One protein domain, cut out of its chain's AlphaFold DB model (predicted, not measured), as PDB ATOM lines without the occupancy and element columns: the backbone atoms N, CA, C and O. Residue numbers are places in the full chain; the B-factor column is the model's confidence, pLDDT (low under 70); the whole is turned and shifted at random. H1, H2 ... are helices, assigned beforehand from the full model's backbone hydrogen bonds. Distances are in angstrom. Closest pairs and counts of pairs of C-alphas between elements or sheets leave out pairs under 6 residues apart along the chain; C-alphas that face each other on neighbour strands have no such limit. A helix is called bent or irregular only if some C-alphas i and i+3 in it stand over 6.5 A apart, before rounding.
ATOM      1  N   PRO A  98     160.324 183.992 236.222       91.81
ATOM      2  CA  PRO A  98     159.070 183.270 236.013       91.81
ATOM      3  C   PRO A  98     157.874 184.218 235.866       91.81
ATOM      4  O   PRO A  98     156.991 183.991 235.047       91.81
ATOM      5  N   ALA A  99     157.879 185.333 236.609       92.25
ATOM      6  CA  ALA A  99     156.814 186.333 236.573       92.25
ATOM      7  C   ALA A  99     156.726 187.033 235.214       92.25
ATOM      8  O   ALA A  99     155.642 187.146 234.646       92.25
ATOM      9  N   LEU A 100     157.866 187.462 234.661       92.19
ATOM     10  CA  LEU A 100     157.899 188.080 233.338       92.19
ATOM     11  C   LEU A 100     157.459 187.087 232.258       92.19
ATOM     12  O   LEU A 100     156.668 187.441 231.385       92.19
ATOM     13  N   ALA A 101     157.940 185.845 232.332       89.38
ATOM     14  CA  ALA A 101     157.576 184.803 231.381       89.38
ATOM     15  C   ALA A 101     156.071 184.490 231.425       89.38
ATOM     16  O   ALA A 101     155.432 184.415 230.375       89.38
ATOM     17  N   LEU A 102     155.487 184.411 232.625       89.12
ATOM     18  CA  LEU A 102     154.053 184.222 232.826       89.12
ATOM     19  C   LEU A 102     153.231 185.395 232.268       89.12
ATOM     20  O   LEU A 102     152.234 185.165 231.590       89.12
ATOM     21  N   ILE A 103     153.650 186.645 232.486       92.75
ATOM     22  CA  ILE A 103     152.965 187.822 231.922       92.75
ATOM     23  C   ILE A 103     152.992 187.784 230.390       92.75
ATOM     24  O   ILE A 103     151.957 187.985 229.753       92.75
ATOM     25  N   ILE A 104     154.156 187.500 229.795       89.19
ATOM     26  CA  ILE A 104     154.299 187.370 228.338       89.19
ATOM     27  C   ILE A 104     153.371 186.272 227.815       89.19
ATOM     28  O   ILE A 104     152.663 186.487 226.831       89.19
ATOM     29  N   PHE A 105     153.342 185.124 228.492       86.19
ATOM     30  CA  PHE A 105     152.465 184.015 228.147       86.19
ATOM     31  C   PHE A 105     150.992 184.424 228.174       86.19
ATOM     32  O   PHE A 105     150.301 184.240 227.176       86.19
ATOM     33  N   LEU A 106     150.527 185.055 229.256       90.38
ATOM     34  CA  LEU A 106     149.136 185.495 229.380       90.38
ATOM     35  C   LEU A 106     148.758 186.513 228.297       90.38
ATOM     36  O   LEU A 106     147.700 186.376 227.690       90.38
ATOM     37  N   ILE A 107     149.619 187.488 227.992       91.94
ATOM     38  CA  ILE A 107     149.368 188.466 226.917       91.94
ATOM     39  C   ILE A 107     149.259 187.768 225.556       91.94
ATOM     40  O   ILE A 107     148.334 188.048 224.788       91.94
ATOM     41  N   MET A 108     150.174 186.842 225.260       83.62
ATOM     42  CA  MET A 108     150.139 186.055 224.025       83.62
ATOM     43  C   MET A 108     148.869 185.205 223.938       83.62
ATOM     44  O   MET A 108     148.249 185.150 222.877       83.62
ATOM     45  N   SER A 109     148.439 184.597 225.047       81.75
ATOM     46  CA  SER A 109     147.196 183.829 225.115       81.75
ATOM     47  C   SER A 109     145.959 184.706 224.894       81.75
ATOM     48  O   SER A 109     145.088 184.304 224.127       81.75
ATOM     49  N   ILE A 110     145.899 185.915 225.473       88.12
ATOM     50  CA  ILE A 110     144.809 186.877 225.214       88.12
ATOM     51  C   ILE A 110     144.715 187.168 223.715       88.12
ATOM     52  O   ILE A 110     143.635 187.104 223.136       88.12
ATOM     53  N   TYR A 111     145.838 187.479 223.069       87.81
ATOM     54  CA  TYR A 111     145.837 187.762 221.636       87.81
ATOM     55  C   TYR A 111     145.406 186.543 220.810       87.81
ATOM     56  O   TYR A 111     144.562 186.677 219.929       87.81
ATOM     57  N   HIS A 112     145.943 185.359 221.118       81.88
ATOM     58  CA  HIS A 112     145.647 184.123 220.396       81.88
ATOM     59  C   HIS A 112     144.158 183.763 220.451       81.88
ATOM     60  O   HIS A 112     143.525 183.630 219.406       81.88
ATOM     61  N   PHE A 113     143.580 183.687 221.655       79.00
ATOM     62  CA  PHE A 113     142.147 183.422 221.821       79.00
ATOM     63  C   PHE A 113     141.287 184.515 221.188       79.00
ATOM     64  O   PHE A 113     140.212 184.243 220.657       79.00
ATOM     65  N   GLY A 114     141.767 185.759 221.225       83.50
ATOM     66  CA  GLY A 114     141.086 186.891 220.621       83.50
ATOM     67  C   GLY A 114     140.976 186.760 219.111       83.50
ATOM     68  O   GLY A 114     139.900 186.985 218.564       83.50
ATOM     69  N   VAL A 115     142.077 186.399 218.444       79.56
ATOM     70  CA  VAL A 115     142.098 186.199 216.989       79.56
ATOM     71  C   VAL A 115     141.145 185.071 216.615       79.56
ATOM     72  O   VAL A 115     140.281 185.301 215.775       79.56
ATOM     73  N   GLU A 116     141.223 183.926 217.299       74.75
ATOM     74  CA  GLU A 116     140.349 182.770 217.052       74.75
ATOM     75  C   GLU A 116     138.855 183.114 217.195       74.75
ATOM     76  O   GLU A 116     138.070 182.813 216.301       74.75
ATOM     77  N   GLU A 117     138.450 183.807 218.265       74.00
ATOM     78  CA  GLU A 117     137.042 184.199 218.468       74.00
ATOM     79  C   GLU A 117     136.601 185.329 217.514       74.00
ATOM     80  O   GLU A 117     135.418 185.463 217.183       74.00
ATOM     81  N   SER A 118     137.542 186.159 217.052       74.62
ATOM     82  CA  SER A 118     137.269 187.230 216.089       74.62
ATOM     83  C   SER A 118     137.236 186.761 214.634       74.62
ATOM     84  O   SER A 118     136.669 187.466 213.806       74.62
ATOM     85  N   GLU A 119     137.761 185.582 214.285       68.00
ATOM     86  CA  GLU A 119     137.654 185.058 212.912       68.00
ATOM     87  C   GLU A 119     136.185 184.909 212.472       68.00
ATOM     88  O   GLU A 119     135.840 185.196 211.320       68.00
ATOM     89  N   ASP A 120     135.296 184.572 213.410       61.53
ATOM     90  CA  ASP A 120     133.846 184.504 213.192       61.53
ATOM     91  C   ASP A 120     133.196 185.891 213.032       61.53
ATOM     92  O   ASP A 120     132.136 186.053 212.412       61.53
ATOM     93  N   ILE A 121     133.832 186.923 213.582       61.62
ATOM     94  CA  ILE A 121     133.357 188.301 213.621       61.62
ATOM     95  C   ILE A 121     134.291 189.101 212.719       61.62
ATOM     96  O   ILE A 121     135.198 189.721 213.239       61.62
ATOM     97  N   LYS A 122     134.089 189.081 211.387       60.19
ATOM     98  CA  LYS A 122     134.851 189.858 210.371       60.19
ATOM     99  C   LYS A 122     135.012 191.352 210.728       60.19
ATOM    100  O   LYS A 122     134.372 192.219 210.131       60.19
ATOM    101  N   ASP A 123     135.843 191.646 211.705       64.88
ATOM    102  CA  ASP A 123     136.013 192.920 212.370       64.88
ATOM    103  C   ASP A 123     137.501 193.040 212.681       64.88
ATOM    104  O   ASP A 123     138.109 192.180 213.314       64.88
ATOM    105  N   ASN A 124     138.098 194.115 212.184       70.38
ATOM    106  CA  ASN A 124     139.531 194.351 212.294       70.38
ATOM    107  C   ASN A 124     139.875 195.128 213.578       70.38
ATOM    108  O   ASN A 124     140.998 195.615 213.727       70.38
ATOM    109  N   ASN A 125     138.911 195.312 214.487       83.62
ATOM    110  CA  ASN A 125     139.113 196.070 215.710       83.62
ATOM    111  C   ASN A 125     139.926 195.276 216.745       83.62
ATOM    112  O   ASN A 125     139.392 194.452 217.486       83.62
ATOM    113  N   ILE A 126     141.217 195.598 216.858       86.19
ATOM    114  CA  ILE A 126     142.141 194.976 217.815       86.19
ATOM    115  C   ILE A 126     141.663 195.050 219.274       86.19
ATOM    116  O   ILE A 126     141.937 194.142 220.052       86.19
ATOM    117  N   LEU A 127     140.917 196.091 219.660       86.06
ATOM    118  CA  LEU A 127     140.388 196.200 221.024       86.06
ATOM    119  C   LEU A 127     139.316 195.142 221.292       86.06
ATOM    120  O   LEU A 127     139.278 194.577 222.380       86.06
ATOM    121  N   LEU A 128     138.477 194.850 220.295       83.94
ATOM    122  CA  LEU A 128     137.470 193.795 220.390       83.94
ATOM    123  C   LEU A 128     138.133 192.414 220.452       83.94
ATOM    124  O   LEU A 128     137.753 191.603 221.293       83.94
ATOM    125  N   VAL A 129     139.152 192.188 219.615       85.31
ATOM    126  CA  VAL A 129     139.979 190.968 219.609       85.31
ATOM    127  C   VAL A 129     140.557 190.720 221.003       85.31
ATOM    128  O   VAL A 129     140.324 189.670 221.595       85.31
ATOM    129  N   LEU A 130     141.246 191.711 221.576       89.75
ATOM    130  CA  LEU A 130     141.840 191.590 222.909       89.75
ATOM    131  C   LEU A 130     140.782 191.401 224.002       89.75
ATOM    132  O   LEU A 130     140.993 190.617 224.924       89.75
ATOM    133  N   TYR A 131     139.638 192.081 223.907       87.75
ATOM    134  CA  TYR A 131     138.573 191.941 224.898       87.75
ATOM    135  C   TYR A 131     137.967 190.533 224.890       87.75
ATOM    136  O   TYR A 131     137.850 189.917 225.948       87.75
ATOM    137  N   LEU A 132     137.641 189.991 223.715       84.75
ATOM    138  CA  LEU A 132     137.116 188.630 223.577       84.75
ATOM    139  C   LEU A 132     138.147 187.583 224.010       84.75
ATOM    140  O   LEU A 132     137.832 186.691 224.795       84.75
ATOM    141  N   GLY A 133     139.397 187.746 223.582       84.75
ATOM    142  CA  GLY A 133     140.486 186.850 223.957       84.75
ATOM    143  C   GLY A 133     140.857 186.896 225.437       84.75
ATOM    144  O   GLY A 133     141.422 185.944 225.972       84.75
ATOM    145  N   SER A 134     140.496 187.978 226.130       88.38
ATOM    146  CA  SER A 134     140.707 188.090 227.571       88.38
ATOM    147  C   SER A 134     139.758 187.215 228.390       88.38
ATOM    148  O   SER A 134     140.098 186.880 229.518       88.38
ATOM    149  N   VAL A 135     138.614 186.790 227.842       85.50
ATOM    150  CA  VAL A 135     137.585 186.018 228.565       85.50
ATOM    151  C   VAL A 135     138.130 184.763 229.254       85.50
ATOM    152  O   VAL A 135     137.969 184.663 230.471       85.50
ATOM    153  N   PRO A 136     138.811 183.826 228.562       81.44
ATOM    154  CA  PRO A 136     139.322 182.604 229.192       81.44
ATOM    155  C   PRO A 136     140.403 182.846 230.258       81.44
ATOM    156  O   PRO A 136     140.746 181.919 230.983       81.44
ATOM    157  N   ILE A 137     140.941 184.064 230.367       87.19
ATOM    158  CA  ILE A 137     142.033 184.407 231.287       87.19
ATOM    159  C   ILE A 137     141.513 185.264 232.442       87.19
ATOM    160  O   ILE A 137     141.697 184.934 233.610       87.19
ATOM    161  N   VAL A 138     140.816 186.350 232.120       88.44
ATOM    162  CA  VAL A 138     140.315 187.337 233.074       88.44
ATOM    163  C   VAL A 138     139.133 186.791 233.871       88.44
ATOM    164  O   VAL A 138     139.051 187.065 235.064       88.44
ATOM    165  N   VAL A 139     138.245 185.979 233.281       85.25
ATOM    166  CA  VAL A 139     137.104 185.417 234.028       85.25
ATOM    167  C   VAL A 139     137.573 184.517 235.181       85.25
ATOM    168  O   VAL A 139     137.170 184.791 236.310       85.25
ATOM    169  N   PRO A 140     138.455 183.517 234.987       84.31
ATOM    170  CA  PRO A 140     138.992 182.751 236.112       84.31
ATOM    171  C   PRO A 140     139.700 183.625 237.149       84.31
ATOM    172  O   PRO A 140     139.464 183.447 238.338       84.31
ATOM    173  N   ILE A 141     140.503 184.608 236.719       88.62
ATOM    174  CA  ILE A 141     141.194 185.523 237.643       88.62
ATOM    175  C   ILE A 141     140.194 186.290 238.507       88.62
ATOM    176  O   ILE A 141     140.441 186.473 239.691       88.62
ATOM    177  N   LEU A 142     139.078 186.743 237.937       86.81
ATOM    178  CA  LEU A 142     138.088 187.536 238.656       86.81
ATOM    179  C   LEU A 142     137.176 186.677 239.543       86.81
ATOM    180  O   LEU A 142     136.882 187.083 240.663       86.81
ATOM    181  N   PHE A 143     136.713 185.518 239.071       84.69
ATOM    182  CA  PHE A 143     135.699 184.706 239.765       84.69
ATOM    183  C   PHE A 143     136.277 183.591 240.647       84.69
ATOM    184  O   PHE A 143     135.602 183.162 241.579       84.69
ATOM    185  N   HIS A 144     137.516 183.172 240.391       85.44
ATOM    186  CA  HIS A 144     138.248 182.120 241.107       85.44
ATOM    187  C   HIS A 144     139.642 182.624 241.510       85.44
ATOM    188  O   HIS A 144     140.668 182.009 241.216       85.44
ATOM    189  N   THR A 145     139.683 183.810 242.134       86.94
ATOM    190  CA  THR A 145     140.932 184.493 242.508       86.94
ATOM    191  C   THR A 145     141.838 183.582 243.333       86.94
ATOM    192  O   THR A 145     143.008 183.424 243.004       86.94
ATOM    193  N   ALA A 146     141.314 182.945 244.380       86.19
ATOM    194  CA  ALA A 146     142.116 182.140 245.296       86.19
ATOM    195  C   ALA A 146     142.769 180.944 244.596       86.19
ATOM    196  O   ALA A 146     143.954 180.669 244.789       86.19
ATOM    197  N   GLU A 147     142.015 180.264 243.739       85.62
ATOM    198  CA  GLU A 147     142.474 179.098 242.998       85.62
ATOM    199  C   GLU A 147     143.506 179.483 241.934       85.62
ATOM    200  O   GLU A 147     144.527 178.810 241.792       85.62
ATOM    201  N   VAL A 148     143.290 180.585 241.209       88.50
ATOM    202  CA  VAL A 148     144.249 181.057 240.198       88.50
ATOM    203  C   VAL A 148     145.554 181.519 240.844       88.50
ATOM    204  O   VAL A 148     146.631 181.160 240.363       88.50
ATOM    205  N   TYR A 149     145.484 182.259 241.952       89.50
ATOM    206  CA  TYR A 149     146.682 182.701 242.667       89.50
ATOM    207  C   TYR A 149     147.434 181.536 243.319       89.50
ATOM    208  O   TYR A 149     148.659 181.547 243.299       89.50
ATOM    209  N   TYR A 150     146.749 180.476 243.766       86.94
ATOM    210  CA  TYR A 150     147.410 179.236 244.190       86.94
ATOM    211  C   TYR A 150     148.285 178.632 243.075       86.94
ATOM    212  O   TYR A 150     149.422 178.224 243.319       86.94
ATOM    213  N   PHE A 151     147.803 178.616 241.828       85.62
ATOM    214  CA  PHE A 151     148.628 178.170 240.701       85.62
ATOM    215  C   PHE A 151     149.760 179.141 240.378       85.62
ATOM    216  O   PHE A 151     150.857 178.694 240.046       85.62
ATOM    217  N   PHE A 152     149.527 180.452 240.469       90.56
ATOM    218  CA  PHE A 152     150.597 181.432 240.284       90.56
ATOM    219  C   PHE A 152     151.689 181.273 241.341       90.56
ATOM    220  O   PHE A 152     152.863 181.317 240.984       90.56
ATOM    221  N   ASP A 153     151.336 180.979 242.588       89.19
ATOM    222  CA  ASP A 153     152.310 180.728 243.646       89.19
ATOM    223  C   ASP A 153     153.199 179.519 243.323       89.19
ATOM    224  O   ASP A 153     154.425 179.588 243.451       89.19
ATOM    225  N   ILE A 154     152.600 178.432 242.818       87.31
ATOM    226  CA  ILE A 154     153.334 177.242 242.361       87.31
ATOM    227  C   ILE A 154     154.242 177.576 241.170       87.31
ATOM    228  O   ILE A 154     155.415 177.204 241.162       87.31
ATOM    229  N   LEU A 155     153.712 178.265 240.153       86.94
ATOM    230  CA  LEU A 155     154.438 178.563 238.913       86.94
ATOM    231  C   LEU A 155     155.596 179.540 239.127       86.94
ATOM    232  O   LEU A 155     156.616 179.450 238.442       86.94
ATOM    233  N   LEU A 156     155.428 180.479 240.054       90.31
ATOM    234  CA  LEU A 156     156.410 181.514 240.355       90.31
ATOM    235  C   LEU A 156     157.329 181.139 241.520       90.31
ATOM    236  O   LEU A 156     158.323 181.830 241.740       90.31
ATOM    237  N   ASN A 157     157.015 180.057 242.239       88.44
ATOM    238  CA  ASN A 157     157.723 179.602 243.433       88.44
ATOM    239  C   ASN A 157     157.860 180.710 244.500       88.44
ATOM    240  O   ASN A 157     158.906 180.868 245.133       88.44
ATOM    241  N   GLN A 158     156.810 181.515 244.665       87.88
ATOM    242  CA  GLN A 158     156.731 182.620 245.624       87.88
ATOM    243  C   GLN A 158     155.274 182.836 246.027       87.88
ATOM    244  O   GLN A 158     154.388 182.605 245.216       87.88
ATOM    245  N   THR A 159     155.020 183.306 247.246       87.50
ATOM    246  CA  THR A 159     153.659 183.618 247.694       87.50
ATOM    247  C   THR A 159     153.255 185.021 247.252       87.50
ATOM    248  O   THR A 159     153.876 186.017 247.642       87.50
ATOM    249  N   ILE A 160     152.207 185.124 246.441       86.56
ATOM    250  CA  ILE A 160     151.661 186.403 246.001       86.56
ATOM    251  C   ILE A 160     150.527 186.811 246.936       86.56
ATOM    252  O   ILE A 160     149.492 186.156 247.035       86.56
ATOM    253  N   SER A 161     150.690 187.957 247.593       84.94
ATOM    254  CA  SER A 161     149.574 188.584 248.295       84.94
ATOM    255  C   SER A 161     148.623 189.214 247.279       84.94
ATOM    256  O   SER A 161     149.032 190.057 246.481       84.94
ATOM    257  N   TYR A 162     147.355 188.817 247.323       80.94
ATOM    258  CA  TYR A 162     146.291 189.400 246.516       80.94
ATOM    259  C   TYR A 162     145.174 189.933 247.407       80.94
ATOM    260  O   TYR A 162     144.892 189.409 248.485       80.94
ATOM    261  N   GLN A 163     144.531 191.000 246.947       79.94
ATOM    262  CA  GLN A 163     143.321 191.529 247.561       79.94
ATOM    263  C   GLN A 163     142.121 191.030 246.764       79.94
ATOM    264  O   GLN A 163     142.136 191.048 245.538       79.94
ATOM    265  N   ASN A 164     141.068 190.600 247.456       71.75
ATOM    266  CA  ASN A 164     139.847 190.102 246.816       71.75
ATOM    267  C   ASN A 164     138.884 191.206 246.349       71.75
ATOM    268  O   ASN A 164     137.765 190.906 245.936       71.75
ATOM    269  N   ASP A 165     139.311 192.469 246.374       73.81
ATOM    270  CA  ASP A 165     138.469 193.627 246.068       73.81
ATOM    271  C   ASP A 165     138.408 193.921 244.557       73.81
ATOM    272  O   ASP A 165     138.779 194.986 244.065       73.81
ATOM    273  N   PHE A 166     137.974 192.922 243.788       77.69
ATOM    274  CA  PHE A 166     137.764 193.041 242.343       77.69
ATOM    275  C   PHE A 166     136.294 193.273 241.981       77.69
ATOM    276  O   PHE A 166     135.935 193.146 240.813       77.69
ATOM    277  N   ASP A 167     135.426 193.603 242.939       83.19
ATOM    278  CA  ASP A 167     133.973 193.633 242.724       83.19
ATOM    279  C   ASP A 167     133.559 194.656 241.667       83.19
ATOM    280  O   ASP A 167     132.861 194.309 240.713       83.19
ATOM    281  N   PHE A 168     134.087 195.878 241.728       85.62
ATOM    282  CA  PHE A 168     133.838 196.874 240.684       85.62
ATOM    283  C   PHE A 168     134.317 196.411 239.294       85.62
ATOM    284  O   PHE A 168     133.594 196.553 238.305       85.62
ATOM    285  N   ILE A 169     135.512 195.814 239.217       86.94
ATOM    286  CA  ILE A 169     136.113 195.340 237.959       86.94
ATOM    287  C   ILE A 169     135.319 194.157 237.389       86.94
ATOM    288  O   ILE A 169     135.047 194.135 236.188       86.94
ATOM    289  N   LYS A 170     134.881 193.217 238.239       85.12
ATOM    290  CA  LYS A 170     133.982 192.108 237.884       85.12
ATOM    291  C   LYS A 170     132.714 192.632 237.225       85.12
ATOM    292  O   LYS A 170     132.400 192.226 236.108       85.12
ATOM    293  N   TYR A 171     132.009 193.558 237.880       85.88
ATOM    294  CA  TYR A 171     130.763 194.103 237.341       85.88
ATOM    295  C   TYR A 171     130.985 194.843 236.021       85.88
ATOM    296  O   TYR A 171     130.237 194.614 235.069       85.88
ATOM    297  N   LEU A 172     132.028 195.673 235.926       87.06
ATOM    298  CA  LEU A 172     132.369 196.387 234.693       87.06
ATOM    299  C   LEU A 172     132.647 195.418 233.532       87.06
ATOM    300  O   LEU A 172     132.130 195.603 232.428       87.06
ATOM    301  N   TYR A 173     133.412 194.357 233.794       87.12
ATOM    302  CA  TYR A 173     133.741 193.332 232.806       87.12
ATOM    303  C   TYR A 173     132.503 192.529 232.365       87.12
ATOM    304  O   TYR A 173     132.281 192.304 231.172       87.12
ATOM    305  N   CYS A 174     131.623 192.163 233.304       83.88
ATOM    306  CA  CYS A 174     130.349 191.514 232.986       83.88
ATOM    307  C   CYS A 174     129.443 192.400 232.127       83.88
ATOM    308  O   CYS A 174     128.871 191.919 231.149       83.88
ATOM    309  N   VAL A 175     129.330 193.693 232.449       84.06
ATOM    310  CA  VAL A 175     128.536 194.649 231.661       84.06
ATOM    311  C   VAL A 175     129.082 194.764 230.237       84.06
ATOM    312  O   VAL A 175     128.298 194.739 229.286       84.06
ATOM    313  N   GLY A 176     130.406 194.818 230.065       81.19
ATOM    314  CA  GLY A 176     131.029 194.829 228.742       81.19
ATOM    315  C   GLY A 176     130.739 193.556 227.935       81.19
ATOM    316  O   GLY A 176     130.375 193.647 226.762       81.19
ATOM    317  N   LEU A 177     130.794 192.372 228.564       82.69
ATOM    318  CA  LEU A 177     130.442 191.106 227.904       82.69
ATOM    319  C   LEU A 177     128.967 191.048 227.508       82.69
ATOM    320  O   LEU A 177     128.646 190.668 226.383       82.69
ATOM    321  N   ILE A 178     128.071 191.467 228.401       78.75
ATOM    322  CA  ILE A 178     126.634 191.544 228.127       78.75
ATOM    323  C   ILE A 178     126.374 192.502 226.956       78.75
ATOM    324  O   ILE A 178     125.634 192.154 226.037       78.75
ATOM    325  N   GLY A 179     127.026 193.668 226.931       77.00
ATOM    326  CA  GLY A 179     126.949 194.616 225.818       77.00
ATOM    327  C   GLY A 179     127.374 194.000 224.481       77.00
ATOM    328  O   GLY A 179     126.654 194.128 223.488       77.00
ATOM    329  N   LEU A 180     128.489 193.263 224.455       76.50
ATOM    330  CA  LEU A 180     128.943 192.544 223.259       76.50
ATOM    331  C   LEU A 180     127.969 191.443 222.827       76.50
ATOM    332  O   LEU A 180     127.688 191.314 221.634       76.50
ATOM    333  N   LEU A 181     127.405 190.690 223.776       73.94
ATOM    334  CA  LEU A 181     126.376 189.691 223.492       73.94
ATOM    335  C   LEU A 181     125.128 190.342 222.884       73.94
ATOM    336  O   LEU A 181     124.644 189.860 221.865       73.94
ATOM    337  N   PHE A 182     124.650 191.468 223.419       68.94
ATOM    338  CA  PHE A 182     123.515 192.208 222.849       68.94
ATOM    339  C   PHE A 182     123.779 192.699 221.417       68.94
ATOM    340  O   PHE A 182     122.888 192.628 220.565       68.94
ATOM    341  N   LEU A 183     125.001 193.153 221.120       66.06
ATOM    342  CA  LEU A 183     125.407 193.532 219.763       66.06
ATOM    343  C   LEU A 183     125.458 192.318 218.819       66.06
ATOM    344  O   LEU A 183     125.031 192.430 217.665       66.06
ATOM    345  N   LYS A 184     125.898 191.150 219.313       64.06
ATOM    346  CA  LYS A 184     125.856 189.868 218.583       64.06
ATOM    347  C   LYS A 184     124.406 189.413 218.340       64.06
ATOM    348  O   LYS A 184     124.085 189.035 217.216       64.06
ATOM    349  N   VAL A 185     123.512 189.517 219.334       55.03
ATOM    350  CA  VAL A 185     122.101 189.060 219.291       55.03
ATOM    351  C   VAL A 185     121.293 189.722 218.163       55.03
ATOM    352  O   VAL A 185     120.451 189.068 217.549       55.03
ATOM    353  N   LYS A 186     121.598 190.969 217.773       49.53
ATOM    354  CA  LYS A 186     120.965 191.610 216.599       49.53
ATOM    355  C   LYS A 186     121.281 190.934 215.250       49.53
ATOM    356  O   LYS A 186     120.557 191.173 214.287       49.53
ATOM    357  N   LYS A 187     122.317 190.092 215.160       51.16
ATOM    358  CA  LYS A 187     122.701 189.308 213.962       51.16
ATOM    359  C   LYS A 187     122.315 187.818 214.052       51.16
ATOM    360  O   LYS A 187     122.708 187.026 213.202       51.16
ATOM    361  N   LEU A 188     121.558 187.421 215.073       47.53
ATOM    362  CA  LEU A 188     121.598 186.073 215.650       47.53
ATOM    363  C   LEU A 188     120.317 185.256 215.386       47.53
ATOM    364  O   LEU A 188     119.751 184.665 216.300       47.53
ATOM    365  N   LEU A 189     119.834 185.242 214.138       45.25
ATOM    366  CA  LEU A 189     118.698 184.397 213.732       45.25
ATOM    367  C   LEU A 189     119.062 182.979 213.222       45.25
ATOM    368  O   LEU A 189     118.141 182.253 212.860       45.25
TER     369      LEU A 189
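This is residues 98 to 189 of the 227 residues of the protein "Brp-like protein, Blh" of uncultured bacterium BAC13K9BAC (UniProt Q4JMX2). You are looking at a loose, elongated triangle of helices, with H1 as one long side, the bent H2 folding back from the far part of H1 as the second, and H3 closing it near the start of H1. H4 runs along the other side of H2, away from H1. The printed part has 92 residues with four named helices, H1 to H4 in chain order, and no named strand; the class is all helix. It is loose, with a radius of gyration of the C-alphas of 15.2 A, and spans 48 by 26 by 18 A.

Start with H1, residues 98 to 119. H2, residues 126 to 143, was assigned as one helix by its hydrogen bonds but is bent: C-alphas 133 and 136 are 6.8 A apart, and its arms H2a, residues 126 to 133, and H2b, residues 136 to 143, stand at a steep tilt of 65 degrees. Residues 109 to 118 of H1 touch H2a, about perpendicular at 77 degrees; their closest C-alphas, of Gly 114 and Gly 133, are 3.4 A apart. H3, residues 145 to 156, and H1 only just touch, with 3 pairs of C-alphas within 8 A, and only at their ends; the closest C-alphas, of Pro 98 and Leu 156, are 5.4 A apart. H4, residues 167 to 185, is apart from H1 and close to but not clearly touching H2b, the closest C-alphas being those of Leu 142 and Lys 170 at 6.2 A. Every O i to N i+4 pair is within hydrogen-bond range in H1, H2a, H3 and H4, and 3 of 4 in H2b.

Find C-alpha 98 at (159.070, 183.270, 236.013); from there H1 runs 31.6 A. H2a is 10.3 A long, H2b 11.4 A and H3 15.9 A. H4 runs 26.7 A to C-alpha 185 at (122.101, 189.060, 219.291).

The C-alphas farthest apart, of Gln 158 and Leu 189, are 49.7 A apart. The printed part has no cut, and no link is long. Residues 119 to 123 and 182 to 189 have pLDDT under 70.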